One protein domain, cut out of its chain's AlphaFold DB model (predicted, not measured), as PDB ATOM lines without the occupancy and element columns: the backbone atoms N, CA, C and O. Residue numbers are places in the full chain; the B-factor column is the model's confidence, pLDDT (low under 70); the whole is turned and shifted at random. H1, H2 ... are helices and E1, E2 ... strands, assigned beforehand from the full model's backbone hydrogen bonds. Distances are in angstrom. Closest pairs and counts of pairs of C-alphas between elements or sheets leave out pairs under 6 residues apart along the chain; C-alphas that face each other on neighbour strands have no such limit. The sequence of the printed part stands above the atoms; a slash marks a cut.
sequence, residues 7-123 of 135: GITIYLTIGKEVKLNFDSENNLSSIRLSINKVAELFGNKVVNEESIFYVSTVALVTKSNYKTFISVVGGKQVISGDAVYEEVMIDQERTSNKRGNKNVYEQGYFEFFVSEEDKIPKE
ATOM      1  N   GLY A   7      40.840 117.854  77.426       76.38
ATOM      2  CA  GLY A   7      40.362 118.128  78.770       76.38
ATOM      3  C   GLY A   7      40.866 117.080  79.766       76.38
ATOM      4  O   GLY A   7      41.270 115.969  79.406       76.38
ATOM      5  N   ILE A   8      40.890 117.446  81.047       90.50
ATOM      6  CA  ILE A   8      41.411 116.565  82.092       90.50
ATOM      7  C   ILE A   8      40.441 115.395  82.279       90.50
ATOM      8  O   ILE A   8      39.254 115.592  82.541       90.50
ATOM      9  N   THR A   9      40.965 114.173  82.169       92.69
ATOM     10  CA  THR A   9      40.230 112.944  82.479       92.69
ATOM     11  C   THR A   9      40.694 112.383  83.815       92.69
ATOM     12  O   THR A   9      41.894 112.187  84.017       92.69
ATOM     13  N   ILE A  10      39.747 112.081  84.703       94.62
ATOM     14  CA  ILE A  10      40.019 111.383  85.964       94.62
ATOM     15  C   ILE A  10      39.283 110.045  86.012       94.62
ATOM     16  O   ILE A  10      38.163 109.914  85.529       94.62
ATOM     17  N   TYR A  11      39.907 109.055  86.634       93.31
ATOM     18  CA  TYR A  11      39.349 107.736  86.889       93.31
ATOM     19  C   TYR A  11      38.856 107.656  88.326       93.31
ATOM     20  O   TYR A  11      39.607 107.894  89.280       93.31
ATOM     21  N   LEU A  12      37.589 107.283  88.482       91.94
ATOM     22  CA  LEU A  12      36.938 107.166  89.778       91.94
ATOM     23  C   LEU A  12      36.265 105.808  89.923       91.94
ATOM     24  O   LEU A  12      35.495 105.378  89.070       91.94
ATOM     25  N   THR A  13      36.522 105.143  91.044       88.56
ATOM     26  CA  THR A  13      35.816 103.916  91.417       88.56
ATOM     27  C   THR A  13      34.582 104.270  92.235       88.56
ATOM     28  O   THR A  13      34.683 104.978  93.238       88.56
ATOM     29  N   ILE A  14      33.418 103.769  91.817       86.25
ATOM     30  CA  ILE A  14      32.156 103.959  92.541       86.25
ATOM     31  C   ILE A  14      32.274 103.304  93.925       86.25
ATOM     32  O   ILE A  14      32.692 102.152  94.043       86.25
ATOM     33  N   GLY A  15      31.905 104.026  94.985       83.38
ATOM     34  CA  GLY A  15      32.062 103.524  96.349       83.38
ATOM     35  C   GLY A  15      31.710 104.548  97.422       83.38
ATOM     36  O   GLY A  15      31.016 105.529  97.173       83.38
ATOM     37  N   LYS A  16      32.202 104.338  98.649       85.94
ATOM     38  CA  LYS A  16      31.889 105.197  99.810       85.94
ATOM     39  C   LYS A  16      32.183 106.682  99.555       85.94
ATOM     40  O   LYS A  16      31.444 107.545 100.028       85.94
ATOM     41  N   GLU A  17      33.258 106.959  98.827       91.56
ATOM     42  CA  GLU A  17      33.785 108.305  98.608       91.56
ATOM     43  C   GLU A  17      33.349 108.937  97.281       91.56
ATOM     44  O   GLU A  17      33.575 110.131  97.090       91.56
ATOM     45  N   VAL A  18      32.712 108.155  96.401       93.25
ATOM     46  CA  VAL A  18      32.218 108.567  95.080       93.25
ATOM     47  C   VAL A  18      30.757 108.144  94.966       93.25
ATOM     48  O   VAL A  18      30.453 106.969  94.745       93.25
ATOM     49  N   LYS A  19      29.843 109.099  95.141       92.44
ATOM     50  CA  LYS A  19      28.395 108.873  95.081       92.44
ATOM     51  C   LYS A  19      27.828 109.387  93.764       92.44
ATOM     52  O   LYS A  19      28.183 110.473  93.319       92.44
ATOM     53  N   LEU A  20      26.915 108.618  93.186       94.31
ATOM     54  CA  LEU A  20      26.206 108.968  91.960       94.31
ATOM     55  C   LEU A  20      24.817 109.502  92.310       94.31
ATOM     56  O   LEU A  20      24.092 108.853  93.069       94.31
ATOM     57  N   ASN A  21      24.452 110.652  91.755       94.88
ATOM     58  CA  ASN A  21      23.096 111.185  91.825       94.88
ATOM     59  C   ASN A  21      22.428 111.042  90.461       94.88
ATOM     60  O   ASN A  21      23.081 111.150  89.425       94.88
ATOM     61  N   PHE A  22      21.124 110.791  90.480       95.06
ATOM     62  CA  PHE A  22      20.330 110.562  89.280       95.06
ATOM     63  C   PHE A  22      19.189 111.573  89.216       95.06
ATOM     64  O   PHE A  22      18.706 112.022  90.259       95.06
ATOM     65  N   ASP A  23      18.790 111.953  88.009       95.00
ATOM     66  CA  ASP A  23      17.624 112.800  87.767       95.00
ATOM     67  C   ASP A  23      16.298 112.018  87.890       95.00
ATOM     68  O   ASP A  23      16.264 110.834  88.243       95.00
ATOM     69  N   SER A  24      15.180 112.693  87.605       94.62
ATOM     70  CA  SER A  24      13.838 112.097  87.619       94.62
ATOM     71  C   SER A  24      13.621 111.017  86.555       94.62
ATOM     72  O   SER A  24      12.709 110.205  86.704       94.62
ATOM     73  N   GLU A  25      14.440 110.988  85.502       94.25
ATOM     74  CA  GLU A  25      14.412 109.986  84.431       94.25
ATOM     75  C   GLU A  25      15.365 108.806  84.711       94.25
ATOM     76  O   GLU A  25      15.468 107.885  83.903       94.25
ATOM     77  N   ASN A  26      16.015 108.780  85.881       93.81
ATOM     78  CA  ASN A  26      17.065 107.829  86.255       93.81
ATOM     79  C   ASN A  26      18.332 107.900  85.384       93.81
ATOM     80  O   ASN A  26      19.077 106.915  85.319       93.81
ATOM     81  N   ASN A  27      18.628 109.045  84.771       95.44
ATOM     82  CA  ASN A  27      19.932 109.297  84.159       95.44
ATOM     83  C   ASN A  27      20.895 109.905  85.184       95.44
ATOM     84  O   ASN A  27      20.477 110.571  86.134       95.44
ATOM     85  N   LEU A  28      22.193 109.633  85.039       96.25
ATOM     86  CA  LEU A  28      23.232 110.198  85.895       96.25
ATOM     87  C   LEU A  28      23.247 111.722  85.735       96.25
ATOM     88  O   LEU A  28      23.464 112.225  84.641       96.25
ATOM     89  N   SER A  29      23.051 112.444  86.837       97.12
ATOM     90  CA  SER A  29      22.974 113.908  86.836       97.12
ATOM     91  C   SER A  29      24.208 114.565  87.450       97.12
ATOM     92  O   SER A  29      24.654 115.620  86.996       97.12
ATOM     93  N   SER A  30      24.791 113.947  88.480       97.00
ATOM     94  CA  SER A  30      26.031 114.430  89.085       97.00
ATOM     95  C   SER A  30      26.828 113.326  89.777       97.00
ATOM     96  O   SER A  30      26.297 112.288  90.190       97.00
ATOM     97  N   ILE A  31      28.129 113.573  89.930       97.19
ATOM     98  CA  ILE A  31      29.080 112.707  90.628       97.19
ATOM     99  C   ILE A  31      29.633 113.483  91.819       97.19
ATOM    100  O   ILE A  31      30.357 114.466  91.662       97.19
ATOM    101  N   ARG A  32      29.309 113.030  93.030       95.69
ATOM    102  CA  ARG A  32      29.758 113.648  94.278       95.69
ATOM    103  C   ARG A  32      30.988 112.941  94.832       95.69
ATOM    104  O   ARG A  32      30.944 111.742  95.105       95.69
ATOM    105  N   LEU A  33      32.033 113.713  95.108       96.69
ATOM    106  CA  LEU A  33      33.236 113.280  95.808       96.69
ATOM    107  C   LEU A  33      33.220 113.725  97.265       96.69
ATOM    108  O   LEU A  33      32.934 114.880  97.576       96.69
ATOM    109  N   SER A  34      33.598 112.822  98.165       95.38
ATOM    110  CA  SER A  34      33.982 113.224  99.518       95.38
ATOM    111  C   SER A  34      35.241 114.100  99.491       95.38
ATOM    112  O   SER A  34      36.075 113.967  98.593       95.38
ATOM    113  N   ILE A  35      35.424 114.938 100.510       94.38
ATOM    114  CA  ILE A  35      36.637 115.759 100.637       94.38
ATOM    115  C   ILE A  35      37.906 114.908 100.739       94.38
ATOM    116  O   ILE A  35      38.930 115.292 100.188       94.38
ATOM    117  N   ASN A  36      37.840 113.719 101.346       93.94
ATOM    118  CA  ASN A  36      38.975 112.792 101.370       93.94
ATOM    119  C   ASN A  36      39.399 112.382  99.957       93.94
ATOM    120  O   ASN A  36      40.588 112.362  99.653       93.94
ATOM    121  N   LYS A  37      38.429 112.132  99.069       95.00
ATOM    122  CA  LYS A  37      38.729 111.798  97.675       95.00
ATOM    123  C   LYS A  37      39.314 112.982  96.915       95.00
ATOM    124  O   LYS A  37      40.232 112.797  96.125       95.00
ATOM    125  N   VAL A  38      38.831 114.195  97.178       95.00
ATOM    126  CA  VAL A  38      39.448 115.416  96.634       95.00
ATOM    127  C   VAL A  38      40.892 115.555  97.124       95.00
ATOM    128  O   VAL A  38      41.794 115.777  96.321       95.00
ATOM    129  N   ALA A  39      41.131 115.358  98.423       93.44
ATOM    130  CA  ALA A  39      42.461 115.414  99.014       93.44
ATOM    131  C   ALA A  39      43.406 114.371  98.401       93.44
ATOM    132  O   ALA A  39      44.564 114.685  98.142       93.44
ATOM    133  N   GLU A  40      42.914 113.163  98.118       93.12
ATOM    134  CA  GLU A  40      43.669 112.123  97.414       93.12
ATOM    135  C   GLU A  40      44.070 112.576  96.002       93.12
ATOM    136  O   GLU A  40      45.236 112.457  95.623       93.12
ATOM    137  N   LEU A  41      43.133 113.140  95.231       94.56
ATOM    138  CA  LEU A  41      43.413 113.650  93.884       94.56
ATOM    139  C   LEU A  41      44.459 114.776  93.908       94.56
ATOM    140  O   LEU A  41      45.351 114.793  93.057       94.56
ATOM    141  N   PHE A  42      44.380 115.676  94.894       94.19
ATOM    142  CA  PHE A  42      45.320 116.794  95.041       94.19
ATOM    143  C   PHE A  42      46.690 116.323  95.526       94.19
ATOM    144  O   PHE A  42      47.714 116.696  94.951       94.19
ATOM    145  N   GLY A  43      46.724 115.448  96.533       91.56
ATOM    146  CA  GLY A  43      47.954 114.872  97.077       91.56
ATOM    147  C   GLY A  43      48.728 114.060  96.038       91.56
ATOM    148  O   GLY A  43      49.954 114.145  95.971       91.56
ATOM    149  N   ASN A  44      48.011 113.356  95.161       90.12
ATOM    150  CA  ASN A  44      48.596 112.622  94.040       90.12
ATOM    151  C   ASN A  44      48.915 113.506  92.821       90.12
ATOM    152  O   ASN A  44      49.423 112.998  91.821       90.12
ATOM    153  N   LYS A  45      48.644 114.816  92.884       91.88
ATOM    154  CA  LYS A  45      48.863 115.780  91.792       91.88
ATOM    155  C   LYS A  45      48.118 115.417  90.499       91.88
ATOM    156  O   LYS A  45      48.599 115.726  89.414       91.88
ATOM    157  N   VAL A  46      46.963 114.754  90.620       92.75
ATOM    158  CA  VAL A  46      46.081 114.439  89.482       92.75
ATOM    159  C   VAL A  46      45.375 115.704  89.004       92.75
ATOM    160  O   VAL A  46      45.309 115.990  87.814       92.75
ATOM    161  N   VAL A  47      44.883 116.480  89.964       94.06
ATOM    162  CA  VAL A  47      44.320 117.822  89.791       94.06
ATOM    163  C   VAL A  47      44.711 118.675  90.997       94.06
ATOM    164  O   VAL A  47      45.225 118.156  91.983       94.06
ATOM    165  N   ASN A  48      44.488 119.980  90.926       92.75
ATOM    166  CA  ASN A  48      44.622 120.911  92.041       92.75
ATOM    167  C   ASN A  48      43.314 121.703  92.219       92.75
ATOM    168  O   ASN A  48      42.320 121.432  91.542       92.75
ATOM    169  N   GLU A  49      43.315 122.672  93.134       90.38
ATOM    170  CA  GLU A  49      42.124 123.462  93.460       90.38
ATOM    171  C   GLU A  49      41.534 124.216  92.262       90.38
ATOM    172  O   GLU A  49      40.324 124.412  92.202       90.38
ATOM    173  N   GLU A  50      42.350 124.594  91.285       89.88
ATOM    174  CA  GLU A  50      41.877 125.240  90.064       89.88
ATOM    175  C   GLU A  50      41.540 124.201  88.993       89.88
ATOM    176  O   GLU A  50      40.460 124.230  88.406       89.88
ATOM    177  N   SER A  51      42.431 123.233  88.768       92.81
ATOM    178  CA  SER A  51      42.306 122.299  87.652       92.81
ATOM    179  C   SER A  51      41.225 121.241  87.827       92.81
ATOM    180  O   SER A  51      40.775 120.677  86.831       92.81
ATOM    181  N   ILE A  52      40.728 121.020  89.049       93.56
ATOM    182  CA  ILE A  52      39.557 120.163  89.274       93.56
ATOM    183  C   ILE A  52      38.312 120.682  88.540       93.56
ATOM    184  O   ILE A  52      37.494 119.883  88.094       93.56
ATOM    185  N   PHE A  53      38.191 121.995  88.337       92.56
ATOM    186  CA  PHE A  53      37.086 122.595  87.586       92.56
ATOM    187  C   PHE A  53      37.237 122.445  86.062       92.56
ATOM    188  O   PHE A  53      36.264 122.597  85.330       92.56
ATOM    189  N   TYR A  54      38.434 122.084  85.583       92.38
ATOM    190  CA  TYR A  54      38.726 121.815  84.169       92.38
ATOM    191  C   TYR A  54      38.689 120.320  83.819       92.38
ATOM    192  O   TYR A  54      39.081 119.923  82.719       92.38
ATOM    193  N   VAL A  55      38.190 119.467  84.718       94.69
ATOM    194  CA  VAL A  55      37.887 118.066  84.401       94.69
ATOM    195  C   VAL A  55      36.753 118.022  83.385       94.69
ATOM    196  O   VAL A  55      35.639 118.442  83.676       94.69
ATOM    197  N   SER A  56      37.045 117.525  82.187       95.31
ATOM    198  CA  SER A  56      36.060 117.360  81.111       95.31
ATOM    199  C   SER A  56      35.414 115.982  81.128       95.31
ATOM    200  O   SER A  56      34.352 115.778  80.541       95.31
ATOM    201  N   THR A  57      36.087 115.003  81.735       95.75
ATOM    202  CA  THR A  57      35.669 113.606  81.660       95.75
ATOM    203  C   THR A  57      35.967 112.882  82.960       95.75
ATOM    204  O   THR A  57      37.080 112.924  83.488       95.75
ATOM    205  N   VAL A  58      34.966 112.168  83.461       95.88
ATOM    206  CA  VAL A  58      35.127 111.218  84.558       95.88
ATOM    207  C   VAL A  58      34.940 109.814  84.003       95.88
ATOM    208  O   VAL A  58      33.843 109.438  83.610       95.88
ATOM    209  N   ALA A  59      36.002 109.017  84.004       93.69
ATOM    210  CA  ALA A  59      35.932 107.591  83.728       93.69
ATOM    211  C   ALA A  59      35.484 106.850  85.001       93.69
ATOM    212  O   ALA A  59      36.281 106.573  85.904       93.69
ATOM    213  N   LEU A  60      34.187 106.551  85.092       91.88
ATOM    214  CA  LEU A  60      33.598 105.799  86.199       91.88
ATOM    215  C   LEU A  60      33.887 104.310  86.031       91.88
ATOM    216  O   LEU A  60      33.311 103.655  85.167       91.88
ATOM    217  N   VAL A  61      34.740 103.748  86.883       88.44
ATOM    218  CA  VAL A  61      35.026 102.309  86.895       88.44
ATOM    219  C   VAL A  61      33.802 101.562  87.428       88.44
ATOM    220  O   VAL A  61      33.524 101.589  88.630       88.44
ATOM    221  N   THR A  62      33.074 100.900  86.527       79.25
ATOM    222  CA  THR A  62      31.848 100.145  86.821       79.25
ATOM    223  C   THR A  62      32.150  98.686  87.143       79.25
ATOM    224  O   THR A  62      31.486  98.108  88.001       79.25
ATOM    225  N   LYS A  63      33.190  98.099  86.529       76.31
ATOM    226  CA  LYS A  63      33.671  96.737  86.810       76.31
ATOM    227  C   LYS A  63      35.169  96.740  87.083       76.31
ATOM    228  O   LYS A  63      35.953  97.212  86.268       76.31
ATOM    229  N   SER A  64      35.563  96.140  88.197       72.00
ATOM    230  CA  SER A  64      36.962  95.884  88.542       72.00
ATOM    231  C   SER A  64      37.108  94.485  89.136       72.00
ATOM    232  O   SER A  64      36.135  93.886  89.600       72.00
ATOM    233  N   ASN A  65      38.318  93.935  89.091       72.44
ATOM    234  CA  ASN A  65      38.683  92.718  89.813       72.44
ATOM    235  C   ASN A  65      39.875  93.008  90.743       72.44
ATOM    236  O   ASN A  65      40.383  94.125  90.779       72.44
ATOM    237  N   TYR A  66      40.346  92.008  91.492       72.38
ATOM    238  CA  TYR A  66      41.462  92.183  92.435       72.38
ATOM    239  C   TYR A  66      42.796  92.593  91.776       72.38
ATOM    240  O   TYR A  66      43.726  92.969  92.481       72.38
ATOM    241  N   LYS A  67      42.910  92.499  90.443       75.50
ATOM    242  CA  LYS A  67      44.073  92.945  89.662       75.50
ATOM    243  C   LYS A  67      43.898  94.348  89.083       75.50
ATOM    244  O   LYS A  67      44.838  94.857  88.482       75.50
ATOM    245  N   THR A  68      42.722  94.963  89.215       77.12
ATOM    246  CA  THR A  68      42.496  96.336  88.768       77.12
ATOM    247  C   THR A  68      43.126  97.305  89.758       77.12
ATOM    248  O   THR A  68      42.748  97.335  90.927       77.12
ATOM    249  N   PHE A  69      44.037  98.146  89.280       79.44
ATOM    250  CA  PHE A  69      44.573  99.261  90.054       79.44
ATOM    251  C   PHE A  69      44.655 100.519  89.190       79.44
ATOM    252  O   PHE A  69      44.935 100.460  87.992       79.44
ATOM    253  N   ILE A  70      44.391 101.665  89.815       83.19
ATOM    254  CA  ILE A  70      44.584 102.987  89.217       83.19
ATOM    255  C   ILE A  70      45.864 103.543  89.830       83.19
ATOM    256  O   ILE A  70      45.898 103.881  91.011       83.19
ATOM    257  N   SER A  71      46.928 103.581  89.037       83.81
ATOM    258  CA  SER A  71      48.210 104.170  89.432       83.81
ATOM    259  C   SER A  71      48.274 105.636  89.011       83.81
ATOM    260  O   SER A  71      47.525 106.059  88.132       83.81
ATOM    261  N   VAL A  72      49.162 106.418  89.623       84.69
ATOM    262  CA  VAL A  72      49.424 107.799  89.200       84.69
ATOM    263  C   VAL A  72      50.856 107.898  88.699       84.69
ATOM    264  O   VAL A  72      51.800 107.679  89.454       84.69
ATOM    265  N   VAL A  73      51.014 108.223  87.417       83.12
ATOM    266  CA  VAL A  73      52.309 108.355  86.741       83.12
ATOM    267  C   VAL A  73      52.393 109.759  86.155       83.12
ATOM    268  O   VAL A  73      51.590 110.135  85.306       83.12
ATOM    269  N   GLY A  74      53.338 110.566  86.648       79.06
ATOM    270  CA  GLY A  74      53.521 111.945  86.179       79.06
ATOM    271  C   GLY A  74      52.288 112.842  86.361       79.06
ATOM    272  O   GLY A  74      52.023 113.677  85.503       79.06
ATOM    273  N   GLY A  75      51.504 112.642  87.429       78.25
ATOM    274  CA  GLY A  75      50.270 113.403  87.685       78.25
ATOM    275  C   GLY A  75      49.073 112.976  86.829       78.25
ATOM    276  O   GLY A  75      48.040 113.631  86.846       78.25
ATOM    277  N   LYS A  76      49.173 111.870  86.082       81.00
ATOM    278  CA  LYS A  76      48.052 111.295  85.333       81.00
ATOM    279  C   LYS A  76      47.677 109.942  85.911       81.00
ATOM    280  O   LYS A  76      48.550 109.143  86.250       81.00
ATOM    281  N   GLN A  77      46.381 109.683  86.013       85.38
ATOM    282  CA  GLN A  77      45.892 108.363  86.386       85.38
ATOM    283  C   GLN A  77      46.051 107.400  85.206       85.38
ATOM    284  O   GLN A  77      45.638 107.698  84.087       85.38
ATOM    285  N   VAL A  78      46.649 106.243  85.472       83.19
ATOM    286  CA  VAL A  78      46.834 105.152  84.514       83.19
ATOM    287  C   VAL A  78      46.174 103.911  85.088       83.19
ATOM    288  O   VAL A  78      46.553 103.427  86.161       83.19
ATOM    289  N   ILE A  79      45.173 103.406  84.372       82.00
ATOM    290  CA  ILE A  79      44.471 102.183  84.742       82.00
ATOM    291  C   ILE A  79      45.251 100.962  84.260       82.00
ATOM    292  O   ILE A  79      45.800 100.945  83.160       82.00
ATOM    293  N   SER A  80      45.336  99.943  85.104       78.56
ATOM    294  CA  SER A  80      45.966  98.664  84.783       78.56
ATOM    295  C   SER A  80      45.025  97.512  85.119       78.56
ATOM    296  O   SER A  80      44.267  97.578  86.091       78.56
ATOM    297  N   GLY A  81      45.092  96.449  84.313       74.94
ATOM    298  CA  GLY A  81      44.212  95.281  84.408       74.94
ATOM    299  C   GLY A  81      42.887  95.439  83.649       74.94
ATOM    300  O   GLY A  81      42.678  96.407  82.924       74.94
ATOM    301  N   ASP A  82      41.980  94.476  83.839       74.44
ATOM    302  CA  ASP A  82      40.710  94.373  83.099       74.44
ATOM    303  C   ASP A  82      39.593  95.204  83.749       74.44
ATOM    304  O   ASP A  82      38.593  94.675  84.246       74.44
ATOM    305  N   ALA A  83      39.784  96.520  83.806       80.12
ATOM    306  CA  ALA A  83      38.733  97.433  84.234       80.12
ATOM    307  C   ALA A  83      37.764  97.736  83.090       80.12
ATOM    308  O   ALA A  83      38.185  98.036  81.975       80.12
ATOM    309  N   VAL A  84      36.469  97.743  83.399       84.06
ATOM    310  CA  VAL A  84      35.459  98.367  82.540       84.06
ATOM    311  C   VAL A  84      35.060  99.677  83.194       84.06
ATOM    312  O   VAL A  84      34.754  99.712  84.391       84.06
ATOM    313  N   TYR A  85      35.086 100.745  82.410       88.19
ATOM    314  CA  TYR A  85      34.685 102.068  82.845       88.19
ATOM    315  C   TYR A  85      33.751 102.704  81.827       88.19
ATOM    316  O   TYR A  85      33.801 102.391  80.640       88.19
ATOM    317  N   GLU A  86      32.915 103.604  82.321       91.12
ATOM    318  CA  GLU A  86      32.081 104.461  81.496       91.12
ATOM    319  C   GLU A  86      32.628 105.881  81.540       91.12
ATOM    320  O   GLU A  86      32.830 106.444  82.618       91.12
ATOM    321  N   GLU A  87      32.907 106.441  80.366       93.06
ATOM    322  CA  GLU A  87      33.289 107.843  80.225       93.06
ATOM    323  C   GLU A  87      32.043 108.706  80.402       93.06
ATOM    324  O   GLU A  87      31.082 108.566  79.652       93.06
ATOM    325  N   VAL A  88      32.073 109.581  81.404       95.00
ATOM    326  CA  VAL A  88      31.025 110.560  81.680       95.00
ATOM    327  C   VAL A  88      31.544 111.934  81.300       95.00
ATOM    328  O   VAL A  88      32.563 112.381  81.841       95.00
ATOM    329  N   MET A  89      30.855 112.612  80.387       96.62
ATOM    330  CA  MET A  89      31.183 113.988  80.025       96.62
ATOM    331  C   MET A  89      30.729 114.950  81.120       96.62
ATOM    332  O   MET A  89      29.598 114.878  81.602       96.62
ATOM    333  N   ILE A  90      31.617 115.859  81.520       96.81
ATOM    334  CA  ILE A  90      31.359 116.831  82.584       96.81
ATOM    335  C   ILE A  90      31.034 118.192  81.984       96.81
ATOM    336  O   ILE A  90      31.767 118.705  81.139       96.81
ATOM    337  N   ASP A  91      29.967 118.802  82.488       95.94
ATOM    338  CA  ASP A  91      29.676 120.209  82.267       95.94
ATOM    339  C   ASP A  91      30.591 121.056  83.166       95.94
ATOM    340  O   ASP A  91      30.363 121.226  84.373       95.94
ATOM    341  N   GLN A  92      31.683 121.544  82.578       93.81
ATOM    342  CA  GLN A  92      32.696 122.340  83.270       93.81
ATOM    343  C   GLN A  92      32.144 123.688  83.744       93.81
ATOM    344  O   GLN A  92      32.547 124.169  84.806       93.81
ATOM    345  N   GLU A  93      31.207 124.286  83.006       92.69
ATOM    346  CA  GLU A  93      30.604 125.572  83.360       92.69
ATOM    347  C   GLU A  93      29.725 125.416  84.602       92.69
ATOM    348  O   GLU A  93      29.945 126.088  85.614       92.69
ATOM    349  N   ARG A  94      28.797 124.452  84.594       93.62
ATOM    350  CA  ARG A  94      27.943 124.146  85.752       93.62
ATOM    351  C   ARG A  94      28.752 123.711  86.967       93.62
ATOM    352  O   ARG A  94      28.429 124.105  88.089       93.62
ATOM    353  N   THR A  95      29.815 122.934  86.757       92.62
ATOM    354  CA  THR A  95      30.741 122.526  87.827       92.62
ATOM    355  C   THR A  95      31.467 123.734  88.422       92.62
ATOM    356  O   THR A  95      31.524 123.877  89.645       92.62
ATOM    357  N   SER A  96      31.944 124.657  87.585       89.75
ATOM    358  CA  SER A  96      32.637 125.878  88.020       89.75
ATOM    359  C   SER A  96      31.718 126.866  88.731       89.75
ATOM    360  O   SER A  96      32.111 127.454  89.738       89.75
ATOM    361  N   ASN A  97      30.468 127.005  88.284       87.31
ATOM    362  CA  ASN A  97      29.485 127.904  88.895       87.31
ATOM    363  C   ASN A  97      29.175 127.544  90.358       87.31
ATOM    364  O   ASN A  97      28.753 128.397  91.140       87.31
ATOM    365  N   LYS A  98      29.438 126.295  90.765       78.38
ATOM    366  CA  LYS A  98      29.275 125.834  92.147       78.38
ATOM    367  C   LYS A  98      30.461 126.150  93.063       78.38
ATOM    368  O   LYS A  98      30.331 125.993  94.275       78.38
ATOM    369  N   ARG A  99      31.585 126.644  92.523       76.81
ATOM    370  CA  ARG A  99      32.784 127.022  93.295       76.81
ATOM    371  C   ARG A  99      32.448 127.959  94.461       76.81
ATOM    372  O   ARG A  99      33.023 127.813  95.536       76.81
ATOM    373  N   GLY A 100      31.478 128.862  94.277       72.75
ATOM    374  CA  GLY A 100      31.080 129.832  95.298       72.75
ATOM    375  C   GLY A 100      32.276 130.646  95.813       72.75
ATOM    376  O   GLY A 100      33.249 130.847  95.091       72.75
ATOM    377  N   ASN A 101      32.215 131.084  97.078       75.19
ATOM    378  CA  ASN A 101      33.285 131.860  97.733       75.19
ATOM    379  C   ASN A 101      34.120 131.046  98.741       75.19
ATOM    380  O   ASN A 101      34.974 131.611  99.418       75.19
ATOM    381  N   LYS A 102      33.841 129.747  98.901       76.88
ATOM    382  CA  LYS A 102      34.538 128.862  99.848       76.88
ATOM    383  C   LYS A 102      35.553 128.005  99.107       76.88
ATOM    384  O   LYS A 102      35.260 127.549  98.000       76.88
ATOM    385  N   ASN A 103      36.700 127.734  99.729       81.12
ATOM    386  CA  ASN A 103      37.660 126.785  99.159       81.12
ATOM    387  C   ASN A 103      37.023 125.387  99.038       81.12
ATOM    388  O   ASN A 103      36.012 125.088  99.680       81.12
ATOM    389  N   VAL A 104      37.600 124.515  98.210       82.75
ATOM    390  CA  VAL A 104      36.992 123.197  97.937       82.75
ATOM    391  C   VAL A 104      36.842 122.350  99.214       82.75
ATOM    392  O   VAL A 104      35.852 121.636  99.376       82.75
ATOM    393  N   TYR A 105      37.783 122.460 100.153       84.12
ATOM    394  CA  TYR A 105      37.775 121.706 101.411       84.12
ATOM    395  C   TYR A 105      36.642 122.119 102.367       84.12
ATOM    396  O   TYR A 105      36.103 121.282 103.092       84.12
ATOM    397  N   GLU A 106      36.226 123.384 102.337       84.06
ATOM    398  CA  GLU A 106      35.169 123.963 103.174       84.06
ATOM    399  C   GLU A 106      33.749 123.662 102.673       84.06
ATOM    400  O   GLU A 106      32.768 123.935 103.373       84.06
ATOM    401  N   GLN A 107      33.611 123.099 101.470       81.31
ATOM    402  CA  GLN A 107      32.312 122.777 100.870       81.31
ATOM    403  C   GLN A 107      31.721 121.456 101.395       81.31
ATOM    404  O   GLN A 107      30.553 121.154 101.150       81.31
ATOM    405  N   GLY A 108      32.501 120.653 102.128       86.75
ATOM    406  CA  GLY A 108      32.084 119.360 102.689       86.75
ATOM    407  C   GLY A 108      31.965 118.221 101.666       86.75
ATOM    408  O   GLY A 108      32.020 117.047 102.043       86.75
ATOM    409  N   TYR A 109      31.852 118.540 100.377       92.44
ATOM    410  CA  TYR A 109      32.016 117.639  99.239       92.44
ATOM    411  C   TYR A 109      32.314 118.451  97.971       92.44
ATOM    412  O   TYR A 109      32.026 119.643  97.917       92.44
ATOM    413  N   PHE A 110      32.821 117.783  96.937       94.94
ATOM    414  CA  PHE A 110      32.910 118.336  95.585       94.94
ATOM    415  C   PHE A 110      31.923 117.611  94.668       94.94
ATOM    416  O   PHE A 110      31.617 116.440  94.895       94.94
ATOM    417  N   GLU A 111      31.388 118.281  93.655       95.62
ATOM    418  CA  GLU A 111      30.392 117.693  92.761       95.62
ATOM    419  C   GLU A 111      30.669 118.066  91.310       95.62
ATOM    420  O   GLU A 111      30.697 119.245  90.972       95.62
ATOM    421  N   PHE A 112      30.844 117.046  90.470       97.06
ATOM    422  CA  PHE A 112      30.861 117.192  89.020       97.06
ATOM    423  C   PHE A 112      29.439 117.090  88.485       97.06
ATOM    424  O   PHE A 112      28.730 116.134  88.815       97.06
ATOM    425  N   PHE A 113      29.033 118.036  87.644       96.88
ATOM    426  CA  PHE A 113      27.768 117.943  86.918       96.88
ATOM    427  C   PHE A 113      27.983 117.258  85.579       96.88
ATOM    428  O   PHE A 113      28.929 117.571  84.860       96.88
ATOM    429  N   VAL A 114      27.113 116.304  85.267       97.00
ATOM    430  CA  VAL A 114      27.147 115.602  83.983       97.00
ATOM    431  C   VAL A 114      26.610 116.526  82.895       97.00
ATOM    432  O   VAL A 114      25.697 117.314  83.150       97.00
ATOM    433  N   SER A 115      27.200 116.447  81.703       95.31
ATOM    434  CA  SER A 115      26.706 117.150  80.520       95.31
ATOM    435  C   SER A 115      25.257 116.765  80.231       95.31
ATOM    436  O   SER A 115      24.905 115.588  80.260       95.31
ATOM    437  N   GLU A 116      24.413 117.741  79.898       90.38
ATOM    438  CA  GLU A 116      23.005 117.485  79.551       90.38
ATOM    439  C   GLU A 116      22.851 116.660  78.263       90.38
ATOM    440  O   GLU A 116      21.824 116.014  78.049       90.38
ATOM    441  N   GLU A 117      23.890 116.642  77.425       90.25
ATOM    442  CA  GLU A 117      23.959 115.815  76.218       90.25
ATOM    443  C   GLU A 117      24.247 114.335  76.531       90.25
ATOM    444  O   GLU A 117      23.959 113.460  75.712       90.25
ATOM    445  N   ASP A 118      24.786 114.034  77.717       89.25
ATOM    446  CA  ASP A 118      25.237 112.699  78.107       89.25
ATOM    447  C   ASP A 118      24.190 111.977  78.970       89.25
ATOM    448  O   ASP A 118      24.206 111.989  80.203       89.25
ATOM    449  N   LYS A 119      23.233 111.326  78.302       92.00
ATOM    450  CA  LYS A 119      22.187 110.541  78.969       92.00
ATOM    451  C   LYS A 119      22.699 109.151  79.336       92.00
ATOM    452  O   LYS A 119      22.549 108.205  78.563       92.00
ATOM    453  N   ILE A 120      23.274 109.016  80.533       92.50
ATOM    454  CA  ILE A 120      23.750 107.729  81.064       92.50
ATOM    455  C   ILE A 120      22.722 107.126  82.033       92.50
ATOM    456  O   ILE A 120      22.613 107.598  83.167       92.50
ATOM    457  N   PRO A 121      22.014 106.039  81.667       92.12
ATOM    458  CA  PRO A 121      21.033 105.420  82.549       92.12
ATOM    459  C   PRO A 121      21.686 104.778  83.774       92.12
ATOM    460  O   PRO A 121      22.729 104.123  83.684       92.12
ATOM    461  N   LYS A 122      21.010 104.864  84.920       90.44
ATOM    462  CA  LYS A 122      21.414 104.238  86.189       90.44
ATOM    463  C   LYS A 122      21.771 102.756  86.061       90.44
ATOM    464  O   LYS A 122      22.708 102.284  86.702       90.44
ATOM    465  N   GLU A 123      21.041 102.028  85.229       86.25
ATOM    466  CA  GLU A 123      21.217 100.592  84.986       86.25
ATOM    467  C   GLU A 123      22.568 100.256  84.339       86.25
ATOM    468  O   GLU A 123      23.100  99.172  84.565       86.25
TER     469      GLU A 123
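This is residues 7 to 123 of the 135 residues of an uncharacterized protein of Enterococcus hirae (UniProt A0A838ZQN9). Two small sheets of three strands, E1 E4 E7 and E2 E3 E8, lie one over a face of the other with their strands crossed, loosely paired with few close C-alphas between them. The hairpin of E5 and E6 is an arm that folds back beside E1, with Tyr 11 of E1 near Gln 77 of E6; H2 and H3 sit together at one side of the two sheets, and H1 and H4 lie by one end of E2 E3 E8. The 117 printed residues have four named helices and eight named strands, in the order E1 E2 E3 H1 H2 E4 E5 E6 E7 H3 H4 E8, of mixed class. The sheet E1 E4 E7 is mixed, while E2 E3 E8 and E5 E6 are antiparallel. The whole is compact, with a radius of gyration of the C-alphas of 13.7 A and spans of 41 by 35 by 26 A.

E1, residues 8 to 13, begins at C-alpha 8 (41.411, 116.565, 82.092) and is 16.7 A long. E2 is residues 18 to 22, E3 residues 28 to 34, 17.6 A. H1, residues 35 to 43, is 11.9 A long, and H2 is residues 51 to 54. E4, residues 55 to 63, spans 21.9 A and ends at C-alpha 63 (33.671, 96.737, 86.810). E5 is residues 69 to 73, E6 residues 76 to 80, and E7 residues 84 to 89, 16.4 A. H3 is residues 92 to 97, H4 residues 104 to 107, and E8 residues 109 to 113, ending at C-alpha 113 (27.768, 117.943, 86.918).

In the strongly twisted sheet E1 E4 E7, only just so at 4.0 A off its best plane, E1 and E4 are parallel, with N 59 and O 10 2.8 A apart. E4 and E7 are antiparallel, with N 60 and O 86 at 2.8 A. The closest C-alphas of E1 and E6 are Tyr 11 and Gln 77, 6.6 A. In the hairpin E5 and E6, N 78 and O 71 are 2.8 A apart. In the hairpin E2 and E3, N 32 and O 19 are at 2.8 A; E3 and E8 are antiparallel, with N 33 and O 110 at 2.8 A. E4 and E8 are only just apart, at 8.5 A. H1 and H3 are on the sheet E2 E3 E8 but only graze it; the closest C-alphas of H3 and E8 are Thr 95 and Phe 112, 5.5 A. H2 only grazes the sheet E1 E4 E7 and touches H3, closest at the C-alphas of Phe 53 and Ser 96, 5.5 A. H4 is close to H1 but not clearly touching, the C-alphas of Ile 35 and Tyr 105 being 6.1 A apart. In H1 and H3 every O i to N i+4 pair is within hydrogen-bond range; H2 and H4 are too short for such a pair.

The C-alphas farthest apart, Lys 67 and Asn 101, are 41.2 A apart. The printed part has no cut and no long link. Its mean pLDDT is 88.9, and no printed residue is under 70.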